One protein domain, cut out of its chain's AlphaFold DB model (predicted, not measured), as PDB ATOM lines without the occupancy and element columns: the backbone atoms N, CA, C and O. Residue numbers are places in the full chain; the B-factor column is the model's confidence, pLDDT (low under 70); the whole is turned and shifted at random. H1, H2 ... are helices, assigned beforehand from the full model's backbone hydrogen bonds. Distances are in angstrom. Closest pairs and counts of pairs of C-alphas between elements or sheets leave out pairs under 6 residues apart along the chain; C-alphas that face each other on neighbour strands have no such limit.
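What this domain is: This is residues 193 to 288 of the 428 residues of an uncharacterized protein of Lokiarchaeum sp. (strain GC14_75) (UniProt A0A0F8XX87). Two pairs of helices lie roughly along one long axis: H1 beside H4, and the hairpin of H5 and H6, which packs on the first pair through residues 273 to 277 of H6 at H1. H3 leads into H4 at a shallow tilt, with the short H2 near H3 toward one end of the length, while the short H7 follows H6 and lies near H3, closer to the middle of the whole. H1, H4 and H6 form an up-and-down bundle, in which each helix runs against the one before it, though H4 and H6 come together at few places. The printed part has 96 residues with seven named helices, H1 to H7 in order, and no named strand; its class is all helix. It is compact, with a radius of gyration of the C-alphas of 13.3 A, yet elongated, with spans of 42 by 27 by 20 A.

How they stand to each other: H1, residues 193 to 203, touches H4, residues 229 to 240, at a shallow tilt of 17 degrees, opposite ways; their closest C-alphas, of Arg 201 and Gly 230, are 5.7 A apart. H2, residues 206 to 209, meets H1 only through their link. H3, residues 216 to 224, is close to H2 but not clearly touching it, with the closest C-alphas, of Tyr 208 and Met 219, 6.8 A apart. H3 and H4 touch only at the corner, where the closest C-alphas, of Val 223 and Gly 230, are 4.2 A apart. H5, residues 251 to 258, is apart from H4. H5 and H6, residues 264 to 277, form a helical hairpin at a shallow tilt of 20 degrees, and their closest C-alphas, of Leu 258 and Lys 267, are 6.1 A apart. H6 touches H1 with residues 273 to 277 alone, at a shallow tilt of 27 degrees, the same way; the closest C-alphas are those of Ile 202 and Val 276, at 6.8 A. H4 and H6 are close but not clearly touching: the closest C-alphas, of Asp 234 and Ser 277, are 6.5 A apart. H7, residues 279 to 284, stands to H6 at a steep tilt of 69 degrees, only just short of about perpendicular, and H3 and H7 are near each other. In H1, H3, H4 and H5 every O i to N i+4 pair is within hydrogen-bond range; in H6 9 of 10 are and in H7 1 of 2, while H2 is too short for such a pair.

Where its parts are: H1 begins at C-alpha 193, (169.549, 127.606, 169.330), and measures 15.5 A from first to last C-alpha. H3 measures 11.8 A, H4 16.8 A and H5 10.4 A. H6, the longest with 14 residues, measures 19.9 A and begins at C-alpha 264, (161.297, 132.820, 187.386). H7 ends at C-alpha 284, (180.397, 147.280, 179.537).

The domain as a whole: The C-alphas farthest apart, of Gly 212 and Asn 262, are 42.5 A apart. The printed part has no cut and no long link. Mean pLDDT of the printed part is 86.7, and residues 212 to 214 and 282 to 288 are under 70.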
ATOM      1  N   GLU A 193     169.695 126.579 170.370       95.44
ATOM      2  CA  GLU A 193     169.549 127.606 169.330       95.44
ATOM      3  C   GLU A 193     169.722 129.013 169.920       95.44
ATOM      4  O   GLU A 193     170.419 129.858 169.350       95.44
ATOM      5  N   LEU A 194     169.180 129.250 171.121       95.25
ATOM      6  CA  LEU A 194     169.360 130.519 171.819       95.25
ATOM      7  C   LEU A 194     170.834 130.769 172.177       95.25
ATOM      8  O   LEU A 194     171.322 131.887 172.006       95.25
ATOM      9  N   GLN A 195     171.567 129.758 172.654       95.62
ATOM     10  CA  GLN A 195     172.990 129.903 172.989       95.62
ATOM     11  C   GLN A 195     173.822 130.259 171.756       95.62
ATOM     12  O   GLN A 195     174.690 131.132 171.827       95.62
ATOM     13  N   GLU A 196     173.536 129.617 170.623       96.12
ATOM     14  CA  GLU A 196     174.183 129.913 169.348       96.12
ATOM     15  C   GLU A 196     173.915 131.356 168.899       96.12
ATOM     16  O   GLU A 196     174.851 132.080 168.545       96.12
ATOM     17  N   LEU A 197     172.659 131.809 168.966       97.12
ATOM     18  CA  LEU A 197     172.293 133.185 168.626       97.12
ATOM     19  C   LEU A 197     172.972 134.207 169.546       97.12
ATOM     20  O   LEU A 197     173.488 135.214 169.060       97.12
ATOM     21  N   LEU A 198     173.038 133.946 170.856       95.75
ATOM     22  CA  LEU A 198     173.689 134.835 171.823       95.75
ATOM     23  C   LEU A 198     175.210 134.925 171.603       95.75
ATOM     24  O   LEU A 198     175.771 136.020 171.671       95.75
ATOM     25  N   LEU A 199     175.884 133.813 171.289       95.62
ATOM     26  CA  LEU A 199     177.313 133.817 170.945       95.62
ATOM     27  C   LEU A 199     177.588 134.603 169.657       95.62
ATOM     28  O   LEU A 199     178.495 135.437 169.622       95.62
ATOM     29  N   ASN A 200     176.783 134.386 168.615       96.00
ATOM     30  CA  ASN A 200     176.887 135.159 167.377       96.00
ATOM     31  C   ASN A 200     176.614 136.646 167.621       96.00
ATOM     32  O   ASN A 200     177.307 137.502 167.072       96.00
ATOM     33  N   ARG A 201     175.649 136.969 168.489       93.94
ATOM     34  CA  ARG A 201     175.317 138.351 168.839       93.94
ATOM     35  C   ARG A 201     176.478 139.066 169.512       93.94
ATOM     36  O   ARG A 201     176.694 140.251 169.246       93.94
ATOM     37  N   ILE A 202     177.226 138.348 170.347       92.38
ATOM     38  CA  ILE A 202     178.441 138.853 170.980       92.38
ATOM     39  C   ILE A 202     179.534 139.131 169.942       92.38
ATOM     40  O   ILE A 202     180.143 140.203 169.967       92.38
ATOM     41  N   LEU A 203     179.735 138.202 169.000       93.00
ATOM     42  CA  LEU A 203     180.743 138.301 167.940       93.00
ATOM     43  C   LEU A 203     180.565 139.524 167.027       93.00
ATOM     44  O   LEU A 203     181.557 140.030 166.512       93.00
ATOM     45  N   VAL A 204     179.349 140.063 166.879       92.06
ATOM     46  CA  VAL A 204     179.112 141.300 166.103       92.06
ATOM     47  C   VAL A 204     179.954 142.478 166.614       92.06
ATOM     48  O   VAL A 204     180.340 143.338 165.830       92.06
ATOM     49  N   SER A 205     180.280 142.517 167.910       87.06
ATOM     50  CA  SER A 205     181.064 143.605 168.509       87.06
ATOM     51  C   SER A 205     182.583 143.424 168.386       87.06
ATOM     52  O   SER A 205     183.325 144.383 168.591       87.06
ATOM     53  N   PHE A 206     183.074 142.231 168.038       88.12
ATOM     54  CA  PHE A 206     184.512 141.936 168.034       88.12
ATOM     55  C   PHE A 206     185.351 142.702 167.007       88.12
ATOM     56  O   PHE A 206     186.470 143.074 167.363       88.12
ATOM     57  N   PRO A 207     184.858 143.036 165.798       86.50
ATOM     58  CA  PRO A 207     185.597 143.909 164.885       86.50
ATOM     59  C   PRO A 207     185.992 145.253 165.515       86.50
ATOM     60  O   PRO A 207     187.035 145.804 165.178       86.50
ATOM     61  N   TYR A 208     185.209 145.751 166.473       79.81
ATOM     62  CA  TYR A 208     185.494 146.988 167.206       79.81
ATOM     63  C   TYR A 208     186.391 146.735 168.415       79.81
ATOM     64  O   TYR A 208     187.379 147.433 168.619       79.81
ATOM     65  N   LEU A 209     186.116 145.667 169.173       79.69
ATOM     66  CA  LEU A 209     186.944 145.251 170.314       79.69
ATOM     67  C   LEU A 209     188.368 144.831 169.925       79.69
ATOM     68  O   LEU A 209     189.242 144.732 170.775       79.69
ATOM     69  N   THR A 210     188.614 144.538 168.657       80.81
ATOM     70  CA  THR A 210     189.947 144.203 168.144       80.81
ATOM     71  C   THR A 210     190.615 145.377 167.428       80.81
ATOM     72  O   THR A 210     191.740 145.223 166.962       80.81
ATOM     73  N   HIS A 211     189.949 146.541 167.333       72.25
ATOM     74  CA  HIS A 211     190.320 147.659 166.447       72.25
ATOM     75  C   HIS A 211     190.455 147.257 164.967       72.25
ATOM     76  O   HIS A 211     191.131 147.925 164.189       72.25
ATOM     77  N   GLY A 212     189.781 146.186 164.533       59.75
ATOM     78  CA  GLY A 212     189.635 145.876 163.110       59.75
ATOM     79  C   GLY A 212     188.802 146.923 162.356       59.75
ATOM     80  O   GLY A 212     188.953 147.075 161.145       59.75
ATOM     81  N   ILE A 213     187.933 147.655 163.066       59.50
ATOM     82  CA  ILE A 213     187.166 148.806 162.581       59.50
ATOM     83  C   ILE A 213     187.195 149.892 163.667       59.50
ATOM     84  O   ILE A 213     186.571 149.725 164.711       59.50
ATOM     85  N   ASP A 214     187.879 151.011 163.419       66.31
ATOM     86  CA  ASP A 214     187.964 152.147 164.356       66.31
ATOM     87  C   ASP A 214     186.932 153.236 163.999       66.31
ATOM     88  O   ASP A 214     187.254 154.385 163.708       66.31
ATOM     89  N   ASP A 215     185.663 152.827 163.910       74.31
ATOM     90  CA  ASP A 215     184.531 153.699 163.575       74.31
ATOM     91  C   ASP A 215     183.366 153.409 164.528       74.31
ATOM     92  O   ASP A 215     182.576 152.477 164.339       74.31
ATOM     93  N   HIS A 216     183.266 154.226 165.579       74.88
ATOM     94  CA  HIS A 216     182.217 154.109 166.588       74.88
ATOM     95  C   HIS A 216     180.810 154.243 165.987       74.88
ATOM     96  O   HIS A 216     179.877 153.574 166.435       74.88
ATOM     97  N   LYS A 217     180.623 155.082 164.963       79.88
ATOM     98  CA  LYS A 217     179.312 155.253 164.331       79.88
ATOM     99  C   LYS A 217     178.910 153.975 163.608       79.88
ATOM    100  O   LYS A 217     177.811 153.469 163.832       79.88
ATOM    101  N   LYS A 218     179.830 153.406 162.831       83.12
ATOM    102  CA  LYS A 218     179.620 152.121 162.166       83.12
ATOM    103  C   LYS A 218     179.365 150.997 163.173       83.12
ATOM    104  O   LYS A 218     178.530 150.142 162.912       83.12
ATOM    105  N   MET A 219     180.021 151.012 164.339       83.56
ATOM    106  CA  MET A 219     179.727 150.066 165.427       83.56
ATOM    107  C   MET A 219     178.276 150.133 165.857       83.56
ATOM    108  O   MET A 219     177.601 149.109 165.933       83.56
ATOM    109  N   MET A 220     177.796 151.338 166.150       83.19
ATOM    110  CA  MET A 220     176.419 151.540 166.576       83.19
ATOM    111  C   MET A 220     175.438 151.108 165.479       83.19
ATOM    112  O   MET A 220     174.421 150.484 165.784       83.19
ATOM    113  N   GLU A 221     175.776 151.362 164.212       87.75
ATOM    114  CA  GLU A 221     175.011 150.901 163.054       87.75
ATOM    115  C   GLU A 221     174.940 149.370 162.966       87.75
ATOM    116  O   GLU A 221     173.844 148.810 162.936       87.75
ATOM    117  N   ASP A 222     176.083 148.684 163.000       88.25
ATOM    118  CA  ASP A 222     176.159 147.225 162.886       88.25
ATOM    119  C   ASP A 222     175.507 146.511 164.080       88.25
ATOM    120  O   ASP A 222     174.913 145.438 163.919       88.25
ATOM    121  N   VAL A 223     175.613 147.086 165.280       87.50
ATOM    122  CA  VAL A 223     175.177 146.455 166.530       87.50
ATOM    123  C   VAL A 223     173.707 146.739 166.850       87.50
ATOM    124  O   VAL A 223     173.013 145.822 167.291       87.50
ATOM    125  N   PHE A 224     173.225 147.973 166.668       88.00
ATOM    126  CA  PHE A 224     171.927 148.400 167.209       88.00
ATOM    127  C   PHE A 224     170.944 148.974 166.189       88.00
ATOM    128  O   PHE A 224     169.739 148.940 166.450       88.00
ATOM    129  N   ASN A 225     171.403 149.502 165.053       89.62
ATOM    130  CA  ASN A 225     170.477 150.098 164.094       89.62
ATOM    131  C   ASN A 225     169.668 149.030 163.357       89.62
ATOM    132  O   ASN A 225     170.112 147.901 163.143       89.62
ATOM    133  N   ILE A 226     168.462 149.416 162.942       89.50
ATOM    134  CA  ILE A 226     167.567 148.555 162.167       89.50
ATOM    135  C   ILE A 226     168.291 148.088 160.899       89.50
ATOM    136  O   ILE A 226     168.813 148.901 160.140       89.50
ATOM    137  N   GLY A 227     168.309 146.774 160.675       89.12
ATOM    138  CA  GLY A 227     169.017 146.146 159.555       89.12
ATOM    139  C   GLY A 227     170.498 145.840 159.812       89.12
ATOM    140  O   GLY A 227     171.100 145.120 159.019       89.12
ATOM    141  N   GLY A 228     171.071 146.309 160.924       92.56
ATOM    142  CA  GLY A 228     172.402 145.909 161.379       92.56
ATOM    143  C   GLY A 228     172.457 144.433 161.784       92.56
ATOM    144  O   GLY A 228     171.448 143.834 162.169       92.56
ATOM    145  N   LYS A 229     173.647 143.823 161.728       94.25
ATOM    146  CA  LYS A 229     173.853 142.400 162.065       94.25
ATOM    147  C   LYS A 229     173.379 142.059 163.480       94.25
ATOM    148  O   LYS A 229     172.758 141.018 163.683       94.25
ATOM    149  N   GLY A 230     173.656 142.934 164.448       93.81
ATOM    150  CA  GLY A 230     173.224 142.765 165.833       93.81
ATOM    151  C   GLY A 230     171.705 142.833 165.971       93.81
ATOM    152  O   GLY A 230     171.119 141.959 166.603       93.81
ATOM    153  N   TRP A 231     171.060 143.789 165.295       94.56
ATOM    154  CA  TRP A 231     169.601 143.915 165.267       94.56
ATOM    155  C   TRP A 231     168.918 142.689 164.649       94.56
ATOM    156  O   TRP A 231     167.921 142.204 165.177       94.56
ATOM    157  N   ILE A 232     169.468 142.140 163.559       96.69
ATOM    158  CA  ILE A 232     168.927 140.928 162.922       96.69
ATOM    159  C   ILE A 232     168.944 139.751 163.907       96.69
ATOM    160  O   ILE A 232     167.945 139.044 164.037       96.69
ATOM    161  N   LEU A 233     170.058 139.552 164.618       96.88
ATOM    162  CA  LEU A 233     170.178 138.498 165.627       96.88
ATOM    163  C   LEU A 233     169.242 138.739 166.815       96.88
ATOM    164  O   LEU A 233     168.592 137.801 167.272       96.88
ATOM    165  N   ASP A 234     169.118 139.983 167.274       96.06
ATOM    166  CA  ASP A 234     168.176 140.350 168.332       96.06
ATOM    167  C   ASP A 234     166.722 140.046 167.928       96.06
ATOM    168  O   ASP A 234     165.957 139.549 168.749       96.06
ATOM    169  N   GLU A 235     166.329 140.272 166.670       96.38
ATOM    170  CA  GLU A 235     164.991 139.918 166.173       96.38
ATOM    171  C   GLU A 235     164.758 138.405 166.097       96.38
ATOM    172  O   GLU A 235     163.644 137.945 166.365       96.38
ATOM    173  N   LEU A 236     165.785 137.618 165.760       97.56
ATOM    174  CA  LEU A 236     165.708 136.155 165.812       97.56
ATOM    175  C   LEU A 236     165.520 135.673 167.254       97.56
ATOM    176  O   LEU A 236     164.585 134.923 167.523       97.56
ATOM    177  N   ILE A 237     166.329 136.182 168.191       96.94
ATOM    178  CA  ILE A 237     166.213 135.884 169.628       96.94
ATOM    179  C   ILE A 237     164.831 136.286 170.149       96.94
ATOM    180  O   ILE A 237     164.178 135.529 170.867       96.94
ATOM    181  N   ARG A 238     164.358 137.475 169.762       95.19
ATOM    182  CA  ARG A 238     163.057 138.003 170.169       95.19
ATOM    183  C   ARG A 238     161.915 137.086 169.743       95.19
ATOM    184  O   ARG A 238     161.000 136.867 170.529       95.19
ATOM    185  N   LYS A 239     161.953 136.578 168.509       96.44
ATOM    186  CA  LYS A 239     160.944 135.645 167.989       96.44
ATOM    187  C   LYS A 239     161.042 134.275 168.656       96.44
ATOM    188  O   LYS A 239     160.005 133.726 169.009       96.44
ATOM    189  N   LEU A 240     162.259 133.761 168.845       96.19
ATOM    190  CA  LEU A 240     162.511 132.458 169.465       96.19
ATOM    191  C   LEU A 240     161.956 132.385 170.896       96.19
ATOM    192  O   LEU A 240     161.348 131.390 171.275       96.19
ATOM    193  N   GLU A 241     162.133 133.451 171.677       93.75
ATOM    194  CA  GLU A 241     161.768 133.486 173.101       93.75
ATOM    195  C   GLU A 241     160.476 134.271 173.397       93.75
ATOM    196  O   GLU A 241     160.171 134.532 174.562       93.75
ATOM    197  N   ASP A 242     159.716 134.652 172.361       91.81
ATOM    198  CA  ASP A 242     158.473 135.439 172.465       91.81
ATOM    199  C   ASP A 242     158.636 136.698 173.342       91.81
ATOM    200  O   ASP A 242     157.951 136.925 174.345       91.81
ATOM    201  N   LEU A 243     159.629 137.518 172.990       90.19
ATOM    202  CA  LEU A 243     160.000 138.710 173.744       90.19
ATOM    203  C   LEU A 243     159.469 139.999 173.096       90.19
ATOM    204  O   LEU A 243     159.262 140.085 171.880       90.19
ATOM    205  N   PRO A 244     159.292 141.073 173.887       87.81
ATOM    206  CA  PRO A 244     159.153 142.414 173.329       87.81
ATOM    207  C   PRO A 244     160.476 142.871 172.682       87.81
ATOM    208  O   PRO A 244     161.499 142.228 172.899       87.81
ATOM    209  N   PRO A 245     160.512 144.002 171.953       90.25
ATOM    210  CA  PRO A 245     161.760 144.548 171.417       90.25
ATOM    211  C   PRO A 245     162.860 144.655 172.486       90.25
ATOM    212  O   PRO A 245     162.613 145.170 173.586       90.25
ATOM    213  N   ILE A 246     164.043 144.126 172.155       91.25
ATOM    214  CA  ILE A 246     165.191 143.974 173.066       91.25
ATOM    215  C   ILE A 246     166.461 144.703 172.598       91.25
ATOM    216  O   ILE A 246     167.374 144.869 173.407       91.25
ATOM    217  N   THR A 247     166.543 145.133 171.336       90.88
ATOM    218  CA  THR A 247     167.726 145.824 170.800       90.88
ATOM    219  C   THR A 247     167.892 147.191 171.440       90.88
ATOM    220  O   THR A 247     166.969 148.003 171.425       90.88
ATOM    221  N   GLY A 248     169.066 147.442 172.019       86.69
ATOM    222  CA  GLY A 248     169.395 148.714 172.658       86.69
ATOM    223  C   GLY A 248     168.479 149.065 173.834       86.69
ATOM    224  O   GLY A 248     168.410 150.229 174.227       86.69
ATOM    225  N   ILE A 249     167.747 148.089 174.391       89.69
ATOM    226  CA  ILE A 249     166.832 148.341 175.505       89.69
ATOM    227  C   ILE A 249     167.610 148.912 176.691       89.69
ATOM    228  O   ILE A 249     168.637 148.364 177.102       89.69
ATOM    229  N   LYS A 250     167.102 150.007 177.265       88.25
ATOM    230  CA  LYS A 250     167.749 150.665 178.402       88.25
ATOM    231  C   LYS A 250     167.637 149.813 179.655       88.25
ATOM    232  O   LYS A 250     166.559 149.305 179.972       88.25
ATOM    233  N   TRP A 251     168.695 149.750 180.463       85.31
ATOM    234  CA  TRP A 251     168.678 148.946 181.697       85.31
ATOM    235  C   TRP A 251     167.525 149.283 182.660       85.31
ATOM    236  O   TRP A 251     166.957 148.407 183.316       85.31
ATOM    237  N   ASN A 252     167.114 150.552 182.727       87.50
ATOM    238  CA  ASN A 252     165.962 150.963 183.535       87.50
ATOM    239  C   ASN A 252     164.637 150.373 183.025       87.50
ATOM    240  O   ASN A 252     163.749 150.078 183.827       87.50
ATOM    241  N   GLU A 253     164.494 150.178 181.718       91.19
ATOM    242  CA  GLU A 253     163.325 149.538 181.110       91.19
ATOM    243  C   GLU A 253     163.346 148.027 181.336       91.19
ATOM    244  O   GLU A 253     162.319 147.459 181.713       91.19
ATOM    245  N   VAL A 254     164.523 147.396 181.232       90.50
ATOM    246  CA  VAL A 254     164.729 145.988 181.616       90.50
ATOM    247  C   VAL A 254     164.263 145.763 183.057       90.50
ATOM    248  O   VAL A 254     163.445 144.881 183.312       90.50
ATOM    249  N   ARG A 255     164.694 146.612 184.003       90.38
ATOM    250  CA  ARG A 255     164.274 146.537 185.417       90.38
ATOM    251  C   ARG A 255     162.764 146.681 185.603       90.38
ATOM    252  O   ARG A 255     162.206 146.028 186.483       90.38
ATOM    253  N   LYS A 256     162.099 147.533 184.817       92.62
ATOM    254  CA  LYS A 256     160.634 147.684 184.866       92.62
ATOM    255  C   LYS A 256     159.936 146.419 184.361       92.62
ATOM    256  O   LYS A 256     159.067 145.911 185.060       92.62
ATOM    257  N   LYS A 257     160.359 145.872 183.216       91.44
ATOM    258  CA  LYS A 257     159.791 144.638 182.643       91.44
ATOM    259  C   LYS A 257     160.036 143.412 183.522       91.44
ATOM    260  O   LYS A 257     159.143 142.598 183.708       91.44
ATOM    261  N   LEU A 258     161.202 143.304 184.157       91.75
ATOM    262  CA  LEU A 258     161.474 142.214 185.097       91.75
ATOM    263  C   LEU A 258     160.458 142.141 186.242       91.75
ATOM    264  O   LEU A 258     160.162 141.049 186.718       91.75
ATOM    265  N   LYS A 259     159.899 143.275 186.683       92.88
ATOM    266  CA  LYS A 259     158.866 143.290 187.730       92.88
ATOM    267  C   LYS A 259     157.532 142.708 187.258       92.88
ATOM    268  O   LYS A 259     156.762 142.267 188.102       92.88
ATOM    269  N   THR A 260     157.264 142.688 185.951       92.50
ATOM    270  CA  THR A 260     155.992 142.213 185.382       92.50
ATOM    271  C   THR A 260     156.024 140.741 184.971       92.50
ATOM    272  O   THR A 260     154.972 140.151 184.747       92.50
ATOM    273  N   ILE A 261     157.205 140.124 184.856       90.75
ATOM    274  CA  ILE A 261     157.344 138.707 184.489       90.75
ATOM    275  C   ILE A 261     157.206 137.856 185.755       90.75
ATOM    276  O   ILE A 261     158.069 137.905 186.621       90.75
ATOM    277  N   ASN A 262     156.147 137.062 185.904       92.19
ATOM    278  CA  ASN A 262     155.967 136.253 187.121       92.19
ATOM    279  C   ASN A 262     156.821 134.979 187.129       92.19
ATOM    280  O   ASN A 262     157.352 134.611 188.172       92.19
ATOM    281  N   ASP A 263     156.999 134.360 185.963       92.12
ATOM    282  CA  ASP A 263     157.772 133.132 185.788       92.12
ATOM    283  C   ASP A 263     159.280 133.367 186.056       92.12
ATOM    284  O   ASP A 263     159.917 134.161 185.349       92.12
ATOM    285  N   PRO A 264     159.877 132.691 187.061       90.31
ATOM    286  CA  PRO A 264     161.297 132.820 187.386       90.31
ATOM    287  C   PRO A 264     162.244 132.421 186.247       90.31
ATOM    288  O   PRO A 264     163.287 133.056 186.084       90.31
ATOM    289  N   GLN A 265     161.897 131.411 185.447       89.50
ATOM    290  CA  GLN A 265     162.730 130.962 184.330       89.50
ATOM    291  C   GLN A 265     162.695 131.983 183.192       89.50
ATOM    292  O   GLN A 265     163.749 132.390 182.700       89.50
ATOM    293  N   LYS A 266     161.507 132.502 182.849       90.00
ATOM    294  CA  LYS A 266     161.385 133.600 181.872       90.00
ATOM    295  C   LYS A 266     162.103 134.866 182.335       90.00
ATOM    296  O   LYS A 266     162.757 135.520 181.527       90.00
ATOM    297  N   LYS A 267     162.049 135.199 183.631       91.56
ATOM    298  CA  LYS A 267     162.839 136.302 184.215       91.56
ATOM    299  C   LYS A 267     164.335 136.108 183.988       91.56
ATOM    300  O   LYS A 267     165.013 137.049 183.581       91.56
ATOM    301  N   GLN A 268     164.847 134.907 184.265       91.00
ATOM    302  CA  GLN A 268     166.264 134.597 184.092       91.00
ATOM    303  C   GLN A 268     166.680 134.693 182.621       91.00
ATOM    304  O   GLN A 268     167.650 135.387 182.311       91.00
ATOM    305  N   LYS A 269     165.928 134.076 181.707       92.06
ATOM    306  CA  LYS A 269     166.205 134.168 180.269       92.06
ATOM    307  C   LYS A 269     166.166 135.609 179.761       92.06
ATOM    308  O   LYS A 269     167.099 136.045 179.095       92.06
ATOM    309  N   PHE A 270     165.146 136.381 180.140       93.62
ATOM    310  CA  PHE A 270     165.036 137.788 179.752       93.62
ATOM    311  C   PHE A 270     166.238 138.614 180.235       93.62
ATOM    312  O   PHE A 270     166.797 139.399 179.474       93.62
ATOM    313  N   LEU A 271     166.685 138.405 181.478       91.94
ATOM    314  CA  LEU A 271     167.861 139.088 182.021       91.94
ATOM    315  C   LEU A 271     169.153 138.723 181.274       91.94
ATOM    316  O   LEU A 271     169.965 139.607 181.001       91.94
ATOM    317  N   LEU A 272     169.328 137.442 180.940       92.38
ATOM    318  CA  LEU A 272     170.464 136.952 180.159       92.38
ATOM    319  C   LEU A 272     170.500 137.619 178.779       92.38
ATOM    320  O   LEU A 272     171.512 138.207 178.406       92.38
ATOM    321  N   ILE A 273     169.380 137.592 178.063       94.50
ATOM    322  CA  ILE A 273     169.250 138.154 176.715       94.50
ATOM    323  C   ILE A 273     169.515 139.664 176.728       94.50
ATOM    324  O   ILE A 273     170.365 140.157 175.988       94.50
ATOM    325  N   CYS A 274     168.884 140.406 177.641       91.81
ATOM    326  CA  CYS A 274     169.095 141.850 177.738       91.81
ATOM    327  C   CYS A 274     170.513 142.240 178.181       91.81
ATOM    328  O   CYS A 274     170.904 143.389 177.980       91.81
ATOM    329  N   SER A 275     171.296 141.320 178.760       87.50
ATOM    330  CA  SER A 275     172.702 141.590 179.092       87.50
ATOM    331  C   SER A 275     173.614 141.684 177.863       87.50
ATOM    332  O   SER A 275     174.684 142.281 177.971       87.50
ATOM    333  N   VAL A 276     173.178 141.152 176.711       89.56
ATOM    334  CA  VAL A 276     173.908 141.222 175.431       89.56
ATOM    335  C   VAL A 276     173.221 142.086 174.374       89.56
ATOM    336  O   VAL A 276     173.896 142.647 173.517       89.56
ATOM    337  N   SER A 277     171.894 142.225 174.425       90.12
ATOM    338  CA  SER A 277     171.140 143.023 173.448       90.12
ATOM    339  C   SER A 277     170.918 144.475 173.889       90.12
ATOM    340  O   SER A 277     170.573 145.321 173.067       90.12
ATOM    341  N   GLY A 278     171.058 144.770 175.187       85.94
ATOM    342  CA  GLY A 278     170.779 146.086 175.762       85.94
ATOM    343  C   GLY A 278     171.866 147.128 175.497       85.94
ATOM    344  O   GLY A 278     173.001 146.799 175.153       85.94
ATOM    345  N   ASP A 279     171.532 148.398 175.735       77.19
ATOM    346  CA  ASP A 279     172.471 149.527 175.613       77.19
ATOM    347  C   ASP A 279     173.717 149.354 176.500       77.19
ATOM    348  O   ASP A 279     174.839 149.708 176.129       77.19
ATOM    349  N   TYR A 280     173.522 148.726 177.660       71.81
ATOM    350  CA  TYR A 280     174.569 148.479 178.631       71.81
ATOM    351  C   TYR A 280     175.641 147.504 178.128       71.81
ATOM    352  O   TYR A 280     176.765 147.564 178.624       71.81
ATOM    353  N   TYR A 281     175.343 146.647 177.146       73.94
ATOM    354  CA  TYR A 281     176.298 145.670 176.618       73.94
ATOM    355  C   TYR A 281     177.532 146.352 176.022       73.94
ATOM    356  O   TYR A 281     178.644 146.096 176.479       73.94
ATOM    357  N   LEU A 282     177.342 147.285 175.079       66.12
ATOM    358  CA  LEU A 282     178.462 148.039 174.505       66.12
ATOM    359  C   LEU A 282     179.119 148.951 175.530       66.12
ATOM    360  O   LEU A 282     180.337 149.097 175.505       66.12
ATOM    361  N   SER A 283     178.332 149.510 176.461       60.84
ATOM    362  CA  SER A 283     178.918 150.274 177.553       60.84
ATOM    363  C   SER A 283     179.903 149.392 178.316       60.84
ATOM    364  O   SER A 283     181.070 149.733 178.315       60.84
ATOM    365  N   GLY A 284     179.519 148.210 178.812       57.28
ATOM    366  CA  GLY A 284     180.397 147.280 179.537       57.28
ATOM    367  C   GLY A 284     181.533 146.676 178.704       57.28
ATOM    368  O   GLY A 284     182.487 146.149 179.275       57.28
ATOM    369  N   LEU A 285     181.444 146.784 177.377       60.22
ATOM    370  CA  LEU A 285     182.465 146.376 176.420       60.22
ATOM    371  C   LEU A 285     183.400 147.512 175.967       60.22
ATOM    372  O   LEU A 285     184.265 147.283 175.126       60.22
ATOM    373  N   SER A 286     183.255 148.733 176.486       60.44
ATOM    374  CA  SER A 286     184.151 149.823 176.098       60.44
ATOM    375  C   SER A 286     185.618 149.498 176.425       60.44
ATOM    376  O   SER A 286     185.940 148.831 177.410       60.44
ATOM    377  N   THR A 287     186.527 149.993 175.590       53.09
ATOM    378  CA  THR A 287     187.977 149.722 175.640       53.09
ATOM    379  C   THR A 287     188.665 150.336 176.870       53.09
ATOM    380  O   THR A 287     189.736 149.894 177.278       53.09
ATOM    381  N   CYS A 288     188.010 151.319 177.498       55.88
ATOM    382  CA  CYS A 288     188.368 151.931 178.786       55.88
ATOM    383  C   CYS A 288     187.789 151.156 179.984       55.88
ATOM    384  O   CYS A 288     188.140 151.451 181.122       55.88
TER     385      CYS A 288